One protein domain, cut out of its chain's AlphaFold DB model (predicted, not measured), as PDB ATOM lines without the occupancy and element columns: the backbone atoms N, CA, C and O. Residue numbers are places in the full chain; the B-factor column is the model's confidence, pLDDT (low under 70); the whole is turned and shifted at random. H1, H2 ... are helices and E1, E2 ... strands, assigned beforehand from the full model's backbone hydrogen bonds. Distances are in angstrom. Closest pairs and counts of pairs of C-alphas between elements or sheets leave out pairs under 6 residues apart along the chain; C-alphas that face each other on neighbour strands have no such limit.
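Overview. This is residues 9 to 85 of the 130 residues of an uncharacterized protein of Chryseobacterium sediminis (UniProt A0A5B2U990). A twisted sheet, longest at E1 and E2, has helix H1 over one face: two layers. The 77 printed residues hold a meander of five strands, each antiparallel to the last, in the order E1 E2 E3 E4 E5, then H1; the class is mixed. The whole is compact, radius of gyration of the C-alphas 12.5 A, spanning 35 by 26 by 23 A.

Arrangement. E1, residues 12 to 24, and E2, 29 to 38, form a hairpin, with N 20 and O 33 within hydrogen-bond range at 2.9 A. H1, residues 69 to 85, is on the sheet, height 9.7 A; Phe 19 of E1 and Ile 78, the closest C-alphas, are 6.8 A apart. In H1, 12 of 13 O i to N i+4 pairs are within range.

Along the chain. E1, 30.4 A long, begins at C-alpha 12 (118.578, 69.975, 62.782); H1, 25.8 A, ends at C-alpha 85 (92.382, 75.242, 55.091). E3 is residues 43 to 47, E4 50 to 54, E5 60 to 63.

Size, cuts and confidence. The printed part has no cut; residues 84 to 85 are under pLDDT 70.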
ATOM      1  N   ILE A   9     116.010  73.058  60.417       87.31
ATOM      2  CA  ILE A   9     115.639  74.187  61.263       87.31
ATOM      3  C   ILE A   9     116.520  74.169  62.506       87.31
ATOM      4  O   ILE A   9     116.703  73.126  63.121       87.31
ATOM      5  N   LEU A  10     117.111  75.320  62.841       86.19
ATOM      6  CA  LEU A  10     118.095  75.425  63.931       86.19
ATOM      7  C   LEU A  10     119.270  74.430  63.793       86.19
ATOM      8  O   LEU A  10     119.777  73.934  64.788       86.19
ATOM      9  N   GLY A  11     119.673  74.114  62.558       86.31
ATOM     10  CA  GLY A  11     120.749  73.155  62.279       86.31
ATOM     11  C   GLY A  11     120.337  71.677  62.315       86.31
ATOM     12  O   GLY A  11     121.145  70.845  61.928       86.31
ATOM     13  N   LYS A  12     119.094  71.352  62.693       89.44
ATOM     14  CA  LYS A  12     118.578  69.975  62.782       89.44
ATOM     15  C   LYS A  12     117.633  69.630  61.643       89.44
ATOM     16  O   LYS A  12     116.898  70.496  61.162       89.44
ATOM     17  N   GLU A  13     117.610  68.376  61.208       91.31
ATOM     18  CA  GLU A  13     116.666  67.919  60.187       91.31
ATOM     19  C   GLU A  13     115.234  67.866  60.715       91.31
ATOM     20  O   GLU A  13     114.973  67.317  61.781       91.31
ATOM     21  N   ILE A  14     114.267  68.354  59.934       91.50
ATOM     22  CA  ILE A  14     112.847  68.180  60.255       91.50
ATOM     23  C   ILE A  14     112.404  66.775  59.829       91.50
ATOM     24  O   ILE A  14     112.385  66.463  58.635       91.50
ATOM     25  N   LYS A  15     111.974  65.949  60.790       91.69
ATOM     26  CA  LYS A  15     111.359  64.634  60.536       91.69
ATOM     27  C   LYS A  15     109.859  64.740  60.266       91.69
ATOM     28  O   LYS A  15     109.330  64.007  59.438       91.69
ATOM     29  N   GLY A  16     109.183  65.688  60.910       89.62
ATOM     30  CA  GLY A  16     107.759  65.938  60.705       89.62
ATOM     31  C   GLY A  16     107.271  67.153  61.482       89.62
ATOM     32  O   GLY A  16     107.999  67.721  62.293       89.62
ATOM     33  N   PHE A  17     106.025  67.556  61.255       93.06
ATOM     34  CA  PHE A  17     105.384  68.608  62.040       93.06
ATOM     35  C   PHE A  17     103.862  68.487  61.985       93.06
ATOM     36  O   PHE A  17     103.305  68.043  60.984       93.06
ATOM     37  N   ALA A  18     103.202  68.929  63.050       91.25
ATOM     38  CA  ALA A  18     101.754  69.038  63.132       91.25
ATOM     39  C   ALA A  18     101.379  70.330  63.861       91.25
ATOM     40  O   ALA A  18     101.951  70.654  64.903       91.25
ATOM     41  N   PHE A  19     100.399  71.058  63.325       92.50
ATOM     42  CA  PHE A  19      99.865  72.264  63.956       92.50
ATOM     43  C   PHE A  19      98.345  72.169  64.083       92.50
ATOM     44  O   PHE A  19      97.662  71.632  63.213       92.50
ATOM     45  N   TYR A  20      97.796  72.741  65.146       91.94
ATOM     46  CA  TYR A  20      96.358  72.790  65.388       91.94
ATOM     47  C   TYR A  20      95.970  74.108  66.059       91.94
ATOM     48  O   TYR A  20      96.821  74.864  66.535       91.94
ATOM     49  N   LYS A  21      94.674  74.429  66.033       91.50
ATOM     50  CA  LYS A  21      94.127  75.572  66.765       91.50
ATOM     51  C   LYS A  21      93.333  75.051  67.949       91.50
ATOM     52  O   LYS A  21      92.498  74.174  67.768       91.50
ATOM     53  N   GLN A  22      93.561  75.626  69.117       91.69
ATOM     54  CA  GLN A  22      92.840  75.301  70.341       91.69
ATOM     55  C   GLN A  22      92.267  76.582  70.943       91.69
ATOM     56  O   GLN A  22      92.884  77.646  70.841       91.69
ATOM     57  N   LEU A  23      91.076  76.494  71.533       91.62
ATOM     58  CA  LEU A  23      90.492  77.601  72.278       91.62
ATOM     59  C   LEU A  23      91.270  77.784  73.585       91.62
ATOM     60  O   LEU A  23      91.326  76.880  74.414       91.62
ATOM     61  N   ASP A  24      91.873  78.955  73.767       88.62
ATOM     62  CA  ASP A  24      92.431  79.354  75.056       88.62
ATOM     63  C   ASP A  24      91.310  79.989  75.882       88.62
ATOM     64  O   ASP A  24      90.895  81.120  75.612       88.62
ATOM     65  N   HIS A  25      90.810  79.249  76.873       86.25
ATOM     66  CA  HIS A  25      89.688  79.667  77.715       86.25
ATOM     67  C   HIS A  25      89.982  80.927  78.534       86.25
ATOM     68  O   HIS A  25      89.063  81.686  78.817       86.25
ATOM     69  N   ARG A  26      91.251  81.204  78.869       87.31
ATOM     70  CA  ARG A  26      91.612  82.392  79.661       87.31
ATOM     71  C   ARG A  26      91.438  83.684  78.874       87.31
ATOM     72  O   ARG A  26      91.148  84.724  79.449       87.31
ATOM     73  N   VAL A  27      91.657  83.624  77.561       87.44
ATOM     74  CA  VAL A  27      91.632  84.799  76.671       87.44
ATOM     75  C   VAL A  27      90.452  84.742  75.695       87.44
ATOM     76  O   VAL A  27      90.289  85.644  74.877       87.44
ATOM     77  N   ASN A  28      89.640  83.682  75.765       89.88
ATOM     78  CA  ASN A  28      88.519  83.376  74.875       89.88
ATOM     79  C   ASN A  28      88.864  83.538  73.380       89.88
ATOM     80  O   ASN A  28      88.142  84.165  72.604       89.88
ATOM     81  N   ARG A  29      90.037  83.040  72.969       88.19
ATOM     82  CA  ARG A  29      90.543  83.169  71.590       88.19
ATOM     83  C   ARG A  29      91.166  81.867  71.108       88.19
ATOM     84  O   ARG A  29      91.862  81.191  71.861       88.19
ATOM     85  N   MET A  30      90.984  81.560  69.823       88.62
ATOM     86  CA  MET A  30      91.684  80.446  69.176       88.62
ATOM     87  C   MET A  30      93.172  80.768  69.054       88.62
ATOM     88  O   MET A  30      93.554  81.765  68.435       88.62
ATOM     89  N   ARG A  31      94.018  79.903  69.603       90.62
ATOM     90  CA  ARG A  31      95.472  80.020  69.540       90.62
ATOM     91  C   ARG A  31      96.084  78.828  68.827       90.62
ATOM     92  O   ARG A  31      95.495  77.754  68.764       90.62
ATOM     93  N   VAL A  32      97.248  79.049  68.224       90.88
ATOM     94  CA  VAL A  32      97.967  78.010  67.486       90.88
ATOM     95  C   VAL A  32      98.868  77.247  68.440       90.88
ATOM     96  O   VAL A  32      99.662  77.852  69.158       90.88
ATOM     97  N   HIS A  33      98.768  75.929  68.366       93.62
ATOM     98  CA  HIS A  33      99.631  74.976  69.037       93.62
ATOM     99  C   HIS A  33     100.230  74.020  68.006       93.62
ATOM    100  O   HIS A  33      99.765  73.936  66.862       93.62
ATOM    101  N   GLY A  34     101.270  73.293  68.389       93.88
ATOM    102  CA  GLY A  34     101.824  72.263  67.523       93.88
ATOM    103  C   GLY A  34     103.168  71.740  67.974       93.88
ATOM    104  O   GLY A  34     103.748  72.205  68.951       93.88
ATOM    105  N   VAL A  35     103.668  70.769  67.226       94.12
ATOM    106  CA  VAL A  35     104.954  70.120  67.472       94.12
ATOM    107  C   VAL A  35     105.688  69.993  66.144       94.12
ATOM    108  O   VAL A  35     105.093  69.656  65.120       94.12
ATOM    109  N   ILE A  36     106.986  70.267  66.162       94.06
ATOM    110  CA  ILE A  36     107.913  69.964  65.072       94.06
ATOM    111  C   ILE A  36     108.876  68.909  65.606       94.06
ATOM    112  O   ILE A  36     109.575  69.170  66.582       94.06
ATOM    113  N   TRP A  37     108.901  67.734  64.986       93.88
ATOM    114  CA  TRP A  37     109.845  66.669  65.314       93.88
ATOM    115  C   TRP A  37     111.119  66.859  64.501       93.88
ATOM    116  O   TRP A  37     111.069  66.975  63.270       93.88
ATOM    117  N   LEU A  38     112.243  66.904  65.201       93.12
ATOM    118  CA  LEU A  38     113.576  67.030  64.636       93.12
ATOM    119  C   LEU A  38     114.307  65.683  64.705       93.12
ATOM    120  O   LEU A  38     113.767  64.694  65.209       93.12
ATOM    121  N   ASP A  39     115.511  65.627  64.144       91.12
ATOM    122  CA  ASP A  39     116.429  64.515  64.384       91.12
ATOM    123  C   ASP A  39     116.771  64.344  65.870       91.12
ATOM    124  O   ASP A  39     116.517  65.233  66.688       91.12
ATOM    125  N   GLU A  40     117.318  63.167  66.198       87.31
ATOM    126  CA  GLU A  40     117.842  62.869  67.540       87.31
ATOM    127  C   GLU A  40     116.800  63.163  68.627       87.31
ATOM    128  O   GLU A  40     117.060  63.884  69.573       87.31
ATOM    129  N   GLY A  41     115.540  62.773  68.398       84.94
ATOM    130  CA  GLY A  41     114.430  62.946  69.343       84.94
ATOM    131  C   GLY A  41     114.098  64.383  69.786       84.94
ATOM    132  O   GLY A  41     113.135  64.550  70.541       84.94
ATOM    133  N   TYR A  42     114.801  65.409  69.296       92.38
ATOM    134  CA  TYR A  42     114.545  66.811  69.615       92.38
ATOM    135  C   TYR A  42     113.211  67.258  69.038       92.38
ATOM    136  O   TYR A  42     112.756  66.814  67.978       92.38
ATOM    137  N   ARG A  43     112.552  68.177  69.739       93.94
ATOM    138  CA  ARG A  43     111.244  68.686  69.323       93.94
ATOM    139  C   ARG A  43     111.168  70.178  69.546       93.94
ATOM    140  O   ARG A  43     111.751  70.713  70.480       93.94
ATOM    141  N   ILE A  44     110.396  70.860  68.712       94.75
ATOM    142  CA  ILE A  44     110.000  72.241  68.968       94.75
ATOM    143  C   ILE A  44     108.511  72.241  69.258       94.75
ATOM    144  O   ILE A  44     107.699  71.935  68.385       94.75
ATOM    145  N   HIS A  45     108.154  72.602  70.483       95.31
ATOM    146  CA  HIS A  45     106.775  72.804  70.877       95.31
ATOM    147  C   HIS A  45     106.358  74.240  70.555       95.31
ATOM    148  O   HIS A  45     106.976  75.213  70.993       95.31
ATOM    149  N   VAL A  46     105.306  74.364  69.756       94.06
ATOM    150  CA  VAL A  46     104.680  75.632  69.403       94.06
ATOM    151  C   VAL A  46     103.608  75.927  70.435       94.06
ATOM    152  O   VAL A  46     102.589  75.244  70.506       94.06
ATOM    153  N   VAL A  47     103.857  76.968  71.220       89.69
ATOM    154  CA  VAL A  47     102.971  77.475  72.264       89.69
ATOM    155  C   VAL A  47     102.531  78.882  71.841       89.69
ATOM    156  O   VAL A  47     103.218  79.545  71.052       89.69
ATOM    157  N   PRO A  48     101.392  79.389  72.330       84.19
ATOM    158  CA  PRO A  48     101.063  80.797  72.191       84.19
ATOM    159  C   PRO A  48     102.251  81.719  72.489       84.19
ATOM    160  O   PRO A  48     102.803  81.689  73.582       84.19
ATOM    161  N   ASN A  49     102.610  82.556  71.513       82.75
ATOM    162  CA  ASN A  49     103.673  83.570  71.576       82.75
ATOM    163  C   ASN A  49     105.125  83.066  71.678       82.75
ATOM    164  O   ASN A  49     106.035  83.886  71.559       82.75
ATOM    165  N   GLU A  50     105.361  81.762  71.832       91.75
ATOM    166  CA  GLU A  50     106.692  81.204  72.093       91.75
ATOM    167  C   GLU A  50     106.908  79.861  71.388       91.75
ATOM    168  O   GLU A  50     105.992  79.054  71.234       91.75
ATOM    169  N   PHE A  51     108.154  79.580  71.006       94.50
ATOM    170  CA  PHE A  51     108.557  78.260  70.522       94.50
ATOM    171  C   PHE A  51     109.574  77.681  71.495       94.50
ATOM    172  O   PHE A  51     110.640  78.263  71.688       94.50
ATOM    173  N   ARG A  52     109.241  76.556  72.124       94.69
ATOM    174  CA  ARG A  52     110.080  75.901  73.131       94.69
ATOM    175  C   ARG A  52     110.817  74.739  72.494       94.69
ATOM    176  O   ARG A  52     110.202  73.939  71.798       94.69
ATOM    177  N   GLN A  53     112.117  74.662  72.719       93.38
ATOM    178  CA  GLN A  53     112.943  73.534  72.312       93.38
ATOM    179  C   GLN A  53     112.885  72.488  73.420       93.38
ATOM    180  O   GLN A  53     113.057  72.817  74.593       93.38
ATOM    181  N   LEU A  54     112.577  71.254  73.046       94.00
ATOM    182  CA  LEU A  54     112.546  70.100  73.923       94.00
ATOM    183  C   LEU A  54     113.647  69.136  73.482       94.00
ATOM    184  O   LEU A  54     113.823  68.901  72.282       94.00
ATOM    185  N   ASN A  55     114.374  68.593  74.453       92.31
ATOM    186  CA  ASN A  55     115.338  67.519  74.228       92.31
ATOM    187  C   ASN A  55     114.633  66.159  74.049       92.31
ATOM    188  O   ASN A  55     113.405  66.060  74.129       92.31
ATOM    189  N   GLU A  56     115.421  65.106  73.834       89.38
ATOM    190  CA  GLU A  56     114.953  63.717  73.719       89.38
ATOM    191  C   GLU A  56     114.097  63.261  74.909       89.38
ATOM    192  O   GLU A  56     113.115  62.540  74.734       89.38
ATOM    193  N   LEU A  57     114.430  63.744  76.109       89.25
ATOM    194  CA  LEU A  57     113.740  63.441  77.364       89.25
ATOM    195  C   LEU A  57     112.445  64.253  77.553       89.25
ATOM    196  O   LEU A  57     111.767  64.112  78.568       89.25
ATOM    197  N   GLY A  58     112.095  65.132  76.607       86.12
ATOM    198  CA  GLY A  58     110.917  66.000  76.688       86.12
ATOM    199  C   GLY A  58     111.075  67.208  77.618       86.12
ATOM    200  O   GLY A  58     110.105  67.924  77.862       86.12
ATOM    201  N   GLN A  59     112.281  67.469  78.120       91.06
ATOM    202  CA  GLN A  59     112.583  68.624  78.959       91.06
ATOM    203  C   GLN A  59     112.853  69.858  78.099       91.06
ATOM    204  O   GLN A  59     113.443  69.767  77.021       91.06
ATOM    205  N   VAL A  60     112.442  71.030  78.587       92.00
ATOM    206  CA  VAL A  60     112.657  72.300  77.885       92.00
ATOM    207  C   VAL A  60     114.136  72.675  77.963       92.00
ATOM    208  O   VAL A  60     114.621  73.056  79.022       92.00
ATOM    209  N   SER A  61     114.841  72.590  76.836       90.00
ATOM    210  CA  SER A  61     116.250  72.985  76.721       90.00
ATOM    211  C   SER A  61     116.421  74.477  76.427       90.00
ATOM    212  O   SER A  61     117.479  75.045  76.680       90.00
ATOM    213  N   GLY A  62     115.387  75.133  75.896       90.69
ATOM    214  CA  GLY A  62     115.424  76.562  75.611       90.69
ATOM    215  C   GLY A  62     114.214  77.055  74.833       90.69
ATOM    216  O   GLY A  62     113.221  76.349  74.648       90.69
ATOM    217  N   SER A  63     114.297  78.289  74.344       92.00
ATOM    218  CA  SER A  63     113.279  78.900  73.491       92.00
ATOM    219  C   SER A  63     113.892  79.448  72.205       92.00
ATOM    220  O   SER A  63     115.068  79.805  72.137       92.00
ATOM    221  N   VAL A  64     113.106  79.474  71.130       91.50
ATOM    222  CA  VAL A  64     113.516  80.091  69.867       91.50
ATOM    223  C   VAL A  64     113.150  81.567  69.926       91.50
ATOM    224  O   VAL A  64     111.977  81.933  69.853       91.50
ATOM    225  N   LEU A  65     114.159  82.425  70.049       90.69
ATOM    226  CA  LEU A  65     113.971  83.873  70.106       90.69
ATOM    227  C   LEU A  65     113.593  84.454  68.738       90.69
ATOM    228  O   LEU A  65     113.986  83.938  67.694       90.69
ATOM    229  N   LYS A  66     112.884  85.590  68.739       90.00
ATOM    230  CA  LYS A  66     112.445  86.294  67.516       90.00
ATOM    231  C   LYS A  66     113.598  86.716  66.596       90.00
ATOM    232  O   LYS A  66     113.395  86.809  65.386       90.00
ATOM    233  N   SER A  67     114.777  86.974  67.165       88.38
ATOM    234  CA  SER A  67     116.006  87.306  66.436       88.38
ATOM    235  C   SER A  67     116.551  86.120  65.634       88.38
ATOM    236  O   SER A  67     117.186  86.317  64.599       88.38
ATOM    237  N   ASN A  68     116.259  84.886  66.056       89.69
ATOM    238  CA  ASN A  68     116.749  83.687  65.394       89.69
ATOM    239  C   ASN A  68     116.033  83.482  64.036       89.69
ATOM    240  O   ASN A  68     114.798  83.497  63.977       89.69
ATOM    241  N   PRO A  69     116.758  83.241  62.925       87.31
ATOM    242  CA  PRO A  69     116.159  82.945  61.620       87.31
ATOM    243  C   PRO A  69     115.153  81.782  61.641       87.31
ATOM    244  O   PRO A  69     114.125  81.843  60.957       87.31
ATOM    245  N   GLY A  70     115.390  80.771  62.484       88.31
ATOM    246  CA  GLY A  70     114.493  79.637  62.698       88.31
ATOM    247  C   GLY A  70     113.103  80.062  63.176       88.31
ATOM    248  O   GLY A  70     112.107  79.497  62.733       88.31
ATOM    249  N   TYR A  71     112.987  81.139  63.961       91.62
ATOM    250  CA  TYR A  71     111.692  81.681  64.385       91.62
ATOM    251  C   TYR A  71     110.818  82.088  63.191       91.62
ATOM    252  O   TYR A  71     109.629  81.761  63.110       91.62
ATOM    253  N   ARG A  72     111.414  82.789  62.217       90.31
ATOM    254  CA  ARG A  72     110.720  83.205  60.988       90.31
ATOM    255  C   ARG A  72     110.322  81.995  60.145       90.31
ATOM    256  O   ARG A  72     109.239  81.999  59.557       90.31
ATOM    257  N   GLN A  73     111.158  80.962  60.114       90.81
ATOM    258  CA  GLN A  73     110.873  79.713  59.412       90.81
ATOM    259  C   GLN A  73     109.679  78.968  60.027       90.81
ATOM    260  O   GLN A  73     108.755  78.628  59.287       90.81
ATOM    261  N   ILE A  74     109.624  78.822  61.357       90.56
ATOM    262  CA  ILE A  74     108.482  78.219  62.072       90.56
ATOM    263  C   ILE A  74     107.192  78.982  61.758       90.56
ATOM    264  O   ILE A  74     106.198  78.379  61.352       90.56
ATOM    265  N   LYS A  75     107.204  80.321  61.842       90.88
ATOM    266  CA  LYS A  75     106.017  81.128  61.500       90.88
ATOM    267  C   LYS A  75     105.544  80.916  60.062       90.88
ATOM    268  O   LYS A  75     104.338  80.878  59.825       90.88
ATOM    269  N   ARG A  76     106.458  80.749  59.101       89.00
ATOM    270  CA  ARG A  76     106.102  80.427  57.708       89.00
ATOM    271  C   ARG A  76     105.504  79.027  57.577       89.00
ATOM    272  O   ARG A  76     104.570  78.862  56.799       89.00
ATOM    273  N   MET A  77     106.013  78.041  58.316       89.19
ATOM    274  CA  MET A  77     105.447  76.686  58.337       89.19
ATOM    275  C   MET A  77     104.013  76.696  58.870       89.19
ATOM    276  O   MET A  77     103.120  76.187  58.199       89.19
ATOM    277  N   ILE A  78     103.783  77.371  60.000       88.75
ATOM    278  CA  ILE A  78     102.450  77.569  60.582       88.75
ATOM    279  C   ILE A  78     101.518  78.262  59.582       88.75
ATOM    280  O   ILE A  78     100.405  77.798  59.338       88.75
ATOM    281  N   ALA A  79     101.969  79.367  58.977       88.06
ATOM    282  CA  ALA A  79     101.169  80.108  58.009       88.06
ATOM    283  C   ALA A  79     100.759  79.226  56.826       88.06
ATOM    284  O   ALA A  79      99.587  79.218  56.466       88.06
ATOM    285  N   ARG A  80     101.691  78.442  56.269       86.19
ATOM    286  CA  ARG A  80     101.421  77.517  55.159       86.19
ATOM    287  C   ARG A  80     100.457  76.399  55.549       86.19
ATOM    288  O   ARG A  80      99.549  76.119  54.780       86.19
ATOM    289  N   TRP A  81     100.613  75.820  56.738       87.88
ATOM    290  CA  TRP A  81      99.739  74.754  57.239       87.88
ATOM    291  C   TRP A  81      98.273  75.187  57.331       87.88
ATOM    292  O   TRP A  81      97.374  74.473  56.904       87.88
ATOM    293  N   PHE A  82      98.020  76.392  57.851       84.50
ATOM    294  CA  PHE A  82      96.656  76.920  57.953       84.50
ATOM    295  C   PHE A  82      96.183  77.660  56.697       84.50
ATOM    296  O   PHE A  82      94.997  77.973  56.591       84.50
ATOM    297  N   GLN A  83      97.074  77.947  55.744       78.06
ATOM    298  CA  GLN A  83      96.712  78.550  54.461       78.06
ATOM    299  C   GLN A  83      95.920  77.570  53.592       78.06
ATOM    300  O   GLN A  83      94.954  77.985  52.955       78.06
ATOM    301  N   THR A  84      96.261  76.278  53.624       56.62
ATOM    302  CA  THR A  84      95.549  75.221  52.885       56.62
ATOM    303  C   THR A  84      94.128  74.962  53.381       56.62
ATOM    304  O   THR A  84      93.332  74.423  52.629       56.62
ATOM    305  N   TYR A  85      93.759  75.394  54.591       48.16
ATOM    306  CA  TYR A  85      92.382  75.242  55.091       48.16
ATOM    307  C   TYR A  85      91.438  76.382  54.652       48.16
ATOM    308  O   TYR A  85      90.237  76.332  54.891       48.16
TER     309      TYR A  85